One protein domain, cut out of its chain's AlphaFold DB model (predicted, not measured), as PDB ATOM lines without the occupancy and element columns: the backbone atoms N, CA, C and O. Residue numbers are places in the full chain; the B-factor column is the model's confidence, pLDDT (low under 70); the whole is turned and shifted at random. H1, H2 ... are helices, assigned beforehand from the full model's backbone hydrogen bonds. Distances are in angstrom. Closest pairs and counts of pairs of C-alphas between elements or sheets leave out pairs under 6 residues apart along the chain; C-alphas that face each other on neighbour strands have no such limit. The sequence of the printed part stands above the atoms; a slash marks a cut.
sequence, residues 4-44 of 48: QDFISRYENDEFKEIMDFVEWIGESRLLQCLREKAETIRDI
ATOM      1  N   GLN A   4     114.033 167.470 133.725       91.31
ATOM      2  CA  GLN A   4     113.075 166.659 132.965       91.31
ATOM      3  C   GLN A   4     113.326 166.683 131.456       91.31
ATOM      4  O   GLN A   4     113.201 165.639 130.824       91.31
ATOM      5  N   ASP A   5     113.719 167.824 130.884       93.94
ATOM      6  CA  ASP A   5     114.060 167.895 129.459       93.94
ATOM      7  C   ASP A   5     115.268 167.001 129.149       93.94
ATOM      8  O   ASP A   5     115.284 166.301 128.143       93.94
ATOM      9  N   PHE A   6     116.279 167.006 130.023       93.19
ATOM     10  CA  PHE A   6     117.457 166.153 129.870       93.19
ATOM     11  C   PHE A   6     117.094 164.669 129.952       93.19
ATOM     12  O   PHE A   6     117.478 163.906 129.071       93.19
ATOM     13  N   ILE A   7     116.325 164.275 130.975       93.56
ATOM     14  CA  ILE A   7     115.883 162.885 131.158       93.56
ATOM     15  C   ILE A   7     115.052 162.430 129.959       93.56
ATOM     16  O   ILE A   7     115.325 161.370 129.412       93.56
ATOM     17  N   SER A   8     114.107 163.255 129.500       94.38
ATOM     18  CA  SER A   8     113.249 162.909 128.360       94.38
ATOM     19  C   SER A   8     114.074 162.662 127.100       94.38
ATOM     20  O   SER A   8     113.845 161.697 126.384       94.38
ATOM     21  N   ARG A   9     115.071 163.505 126.826       94.88
ATOM     22  CA  ARG A   9     115.957 163.342 125.665       94.88
ATOM     23  C   ARG A   9     116.884 162.131 125.806       94.88
ATOM     24  O   ARG A   9     117.098 161.420 124.831       94.88
ATOM     25  N   TYR A  10     117.395 161.871 127.011       94.06
ATOM     26  CA  TYR A  10     118.175 160.667 127.312       94.06
ATOM     27  C   TYR A  10     117.361 159.389 127.072       94.06
ATOM     28  O   TYR A  10     117.846 158.473 126.423       94.06
ATOM     29  N   GLU A  11     116.111 159.347 127.537       92.56
ATOM     30  CA  GLU A  11     115.204 158.204 127.357       92.56
ATOM     31  C   GLU A  11     114.782 157.984 125.894       92.56
ATOM     32  O   GLU A  11     114.328 156.897 125.552       92.56
ATOM     33  N   ASN A  12     114.944 158.994 125.034       96.38
ATOM     34  CA  ASN A  12     114.710 158.908 123.589       96.38
ATOM     35  C   ASN A  12     116.002 158.652 122.784       96.38
ATOM     36  O   ASN A  12     116.041 158.940 121.589       96.38
ATOM     37  N   ASP A  13     117.064 158.155 123.428       95.06
ATOM     38  CA  ASP A  13     118.359 157.832 122.807       95.06
ATOM     39  C   ASP A  13     119.046 159.023 122.099       95.06
ATOM     40  O   ASP A  13     119.947 158.847 121.274       95.06
ATOM     41  N   GLU A  14     118.674 160.268 122.429       96.25
ATOM     42  CA  GLU A  14     119.304 161.463 121.842       96.25
ATOM     43  C   GLU A  14     120.733 161.697 122.354       96.25
ATOM     44  O   GLU A  14     121.483 162.509 121.802       96.25
ATOM     45  N   PHE A  15     121.115 161.000 123.423       92.31
ATOM     46  CA  PHE A  15     122.447 161.044 124.001       92.31
ATOM     47  C   PHE A  15     123.063 159.655 124.010       92.31
ATOM     48  O   PHE A  15     122.410 158.658 124.300       92.31
ATOM     49  N   LYS A  16     124.370 159.602 123.756       93.44
ATOM     50  CA  LYS A  16     125.137 158.385 123.992       93.44
ATOM     51  C   LYS A  16     125.121 158.074 125.487       93.44
ATOM     52  O   LYS A  16     125.540 158.909 126.288       93.44
ATOM     53  N   GLU A  17     124.702 156.863 125.834       90.62
ATOM     54  CA  GLU A  17     124.796 156.360 127.199       90.62
ATOM     55  C   GLU A  17     126.262 156.335 127.660       90.62
ATOM     56  O   GLU A  17     127.138 155.744 127.015       90.62
ATOM     57  N   ILE A  18     126.527 157.014 128.774       96.62
ATOM     58  CA  ILE A  18     127.804 157.003 129.489       96.62
ATOM     59  C   ILE A  18     127.528 156.841 130.982       96.62
ATOM     60  O   ILE A  18     126.446 157.195 131.453       96.62
ATOM     61  N   MET A  19     128.523 156.340 131.716       96.50
ATOM     62  CA  MET A  19     128.397 156.035 133.145       96.50
ATOM     63  C   MET A  19     127.837 157.216 133.948       96.50
ATOM     64  O   MET A  19     126.860 157.044 134.669       96.50
ATOM     65  N   ASP A  20     128.375 158.419 133.737       96.19
ATOM     66  CA  ASP A  20     127.956 159.633 134.445       96.19
ATOM     67  C   ASP A  20     126.458 159.938 134.270       96.19
ATOM     68  O   ASP A  20     125.801 160.405 135.198       96.19
ATOM     69  N   PHE A  21     125.891 159.667 133.088       95.00
ATOM     70  CA  PHE A  21     124.464 159.893 132.840       95.00
ATOM     71  C   PHE A  21     123.610 158.848 133.551       95.00
ATOM     72  O   PHE A  21     122.616 159.203 134.180       95.00
ATOM     73  N   VAL A  22     124.012 157.576 133.491       94.81
ATOM     74  CA  VAL A  22     123.300 156.478 134.159       94.81
ATOM     75  C   VAL A  22     123.280 156.692 135.672       94.81
ATOM     76  O   VAL A  22     122.217 156.599 136.291       94.81
ATOM     77  N   GLU A  23     124.434 157.020 136.258       97.12
ATOM     78  CA  GLU A  23     124.582 157.282 137.691       97.12
ATOM     79  C   GLU A  23     123.705 158.458 138.122       97.12
ATOM     80  O   GLU A  23     122.829 158.301 138.977       97.12
ATOM     81  N   TRP A  24     123.852 159.608 137.461       95.50
ATOM     82  CA  TRP A  24     123.103 160.810 137.813       95.50
ATOM     83  C   TRP A  24     121.582 160.639 137.650       95.50
ATOM     84  O   TRP A  24     120.809 161.103 138.492       95.50
ATOM     85  N   ILE A  25     121.115 159.944 136.603       95.75
ATOM     86  CA  ILE A  25     119.683 159.641 136.429       95.75
ATOM     87  C   ILE A  25     119.188 158.737 137.563       95.75
ATOM     88  O   ILE A  25     118.093 158.958 138.091       95.75
ATOM     89  N   GLY A  26     119.988 157.745 137.961       95.50
ATOM     90  CA  GLY A  26     119.703 156.885 139.106       95.50
ATOM     91  C   GLY A  26     119.532 157.681 140.400       95.50
ATOM     92  O   GLY A  26     118.516 157.538 141.082       95.50
ATOM     93  N   GLU A  27     120.475 158.574 140.703       97.00
ATOM     94  CA  GLU A  27     120.419 159.451 141.877       97.00
ATOM     95  C   GLU A  27     119.211 160.394 141.850       97.00
ATOM     96  O   GLU A  27     118.513 160.554 142.855       97.00
ATOM     97  N   SER A  28     118.923 160.989 140.690       94.94
ATOM     98  CA  SER A  28     117.786 161.892 140.494       94.94
ATOM     99  C   SER A  28     116.452 161.196 140.789       94.94
ATOM    100  O   SER A  28     115.622 161.709 141.548       94.94
ATOM    101  N   ARG A  29     116.271 159.974 140.267       95.69
ATOM    102  CA  ARG A  29     115.085 159.139 140.522       95.69
ATOM    103  C   ARG A  29     115.008 158.690 141.981       95.69
ATOM    104  O   ARG A  29     113.934 158.738 142.581       95.69
ATOM    105  N   LEU A  30     116.135 158.312 142.586       97.62
ATOM    106  CA  LEU A  30     116.186 157.952 144.004       97.62
ATOM    107  C   LEU A  30     115.734 159.122 144.890       97.62
ATOM    108  O   LEU A  30     114.909 158.937 145.786       97.62
ATOM    109  N   LEU A  31     116.228 160.331 144.619       96.88
ATOM    110  CA  LEU A  31     115.845 161.534 145.352       96.88
ATOM    111  C   LEU A  31     114.341 161.816 145.242       96.88
ATOM    112  O   LEU A  31     113.716 162.176 146.243       96.88
ATOM    113  N   GLN A  32     113.751 161.635 144.059       96.38
ATOM    114  CA  GLN A  32     112.306 161.755 143.872       96.38
ATOM    115  C   GLN A  32     111.546 160.765 144.769       96.38
ATOM    116  O   GLN A  32     110.710 161.190 145.568       96.38
ATOM    117  N   CYS A  33     111.887 159.474 144.719       97.88
ATOM    118  CA  CYS A  33     111.231 158.457 145.543       97.88
ATOM    119  C   CYS A  33     111.384 158.725 147.049       97.88
ATOM    120  O   CYS A  33     110.460 158.480 147.826       97.88
ATOM    121  N   LEU A  34     112.543 159.223 147.488       98.25
ATOM    122  CA  LEU A  34     112.773 159.571 148.892       98.25
ATOM    123  C   LEU A  34     111.896 160.741 149.341       98.25
ATOM    124  O   LEU A  34     111.360 160.705 150.449       98.25
ATOM    125  N   ARG A  35     111.712 161.756 148.489       97.50
ATOM    126  CA  ARG A  35     110.808 162.877 148.771       97.50
ATOM    127  C   ARG A  35     109.361 162.410 148.875       97.50
ATOM    128  O   ARG A  35     108.705 162.732 149.858       97.50
ATOM    129  N   GLU A  36     108.899 161.591 147.935       97.38
ATOM    130  CA  GLU A  36     107.546 161.014 147.957       97.38
ATOM    131  C   GLU A  36     107.294 160.195 149.233       97.38
ATOM    132  O   GLU A  36     106.264 160.352 149.893       97.38
ATOM    133  N   LYS A  37     108.263 159.364 149.642       97.50
ATOM    134  CA  LYS A  37     108.199 158.614 150.907       97.50
ATOM    135  C   LYS A  37     108.169 159.538 152.120       97.50
ATOM    136  O   LYS A  37     107.405 159.288 153.047       97.50
ATOM    137  N   ALA A  38     108.995 160.582 152.126       97.31
ATOM    138  CA  ALA A  38     109.040 161.535 153.224       97.31
ATOM    139  C   ALA A  38     107.700 162.264 153.388       97.31
ATOM    140  O   ALA A  38     107.211 162.341 154.512       97.31
ATOM    141  N   GLU A  39     107.080 162.728 152.297       96.44
ATOM    142  CA  GLU A  39     105.742 163.334 152.364       96.44
ATOM    143  C   GLU A  39     104.693 162.330 152.851       96.44
ATOM    144  O   GLU A  39     103.963 162.617 153.795       96.44
ATOM    145  N   THR A  40     104.704 161.106 152.311       95.50
ATOM    146  CA  THR A  40     103.778 160.040 152.733       95.50
ATOM    147  C   THR A  40     103.856 159.776 154.239       95.50
ATOM    148  O   THR A  40     102.836 159.572 154.892       95.50
ATOM    149  N   ILE A  41     105.067 159.771 154.807       95.56
ATOM    150  CA  ILE A  41     105.278 159.554 156.243       95.56
ATOM    151  C   ILE A  41     104.823 160.765 157.064       95.56
ATOM    152  O   ILE A  41     104.265 160.578 158.144       95.56
ATOM    153  N   ARG A  42     105.041 161.998 156.585       93.25
ATOM    154  CA  ARG A  42     104.602 163.218 157.290       93.25
ATOM    155  C   ARG A  42     103.087 163.305 157.437       93.25
ATOM    156  O   ARG A  42     102.619 163.854 158.431       93.25
ATOM    157  N   ASP A  43     102.341 162.736 156.497       91.12
ATOM    158  CA  ASP A  43     100.878 162.717 156.535       91.12
ATOM    159  C   ASP A  43     100.299 161.684 157.523       91.12
ATOM    160  O   ASP A  43      99.095 161.693 157.804       91.12
ATOM    161  N   ILE A  44     101.131 160.811 158.104       90.12
ATOM    162  CA  ILE A  44     100.688 159.832 159.103       90.12
ATOM    163  C   ILE A  44     100.346 160.553 160.412       90.12
ATOM    164  O   ILE A  44     101.210 161.086 161.108       90.12
TER     165      ILE A  44
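AT A GLANCE: This is residues 4 to 44 of the 48 residues of an uncharacterized protein of Candidatus Brocadiaceae bacterium B188 (UniProt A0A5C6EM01). A short helix, H1, leads through a loop into one long helix, H2, and the loop folds back so that H1 sits near the first part of H2, loosely and at a slant, like a hook. Residues 29 to 44, of which 29 to 42 belong to H2, stick out free. The printed part has 41 residues with two named helices, H1 then H2, and no named strand: all helix. It is only just loose, close to extended, with a radius of gyration of the C-alphas of 13.4 A, a rod spanning 43 by 18 by 9 A.

HOW THE PARTS SIT: Look from H1, residues 4 to 11, to H2, residues 19 to 42: they are close but not clearly touching, their closest C-alphas being those of Ile 7 and Ile 25, 7.3 A apart. They run opposite ways at a steep tilt of 52 degrees. In H1 and H2 every O i to N i+4 pair is within hydrogen-bond range.

IN THESE COORDINATES: Find C-alpha 4 at (113.075, 166.659, 132.965); from there H1 runs 10.4 A to C-alpha 11. H2 runs 34.7 A from C-alpha 19 at (128.397, 156.035, 133.145) to C-alpha 42 at (104.602, 163.218, 157.290).

THE WHOLE: The C-alphas of Lys 16 and Ile 44 are the two farthest apart, at 42.8 A. The link from H1 to H2 is short, and the printed part has no cut. No printed residue is under 70 in pLDDT.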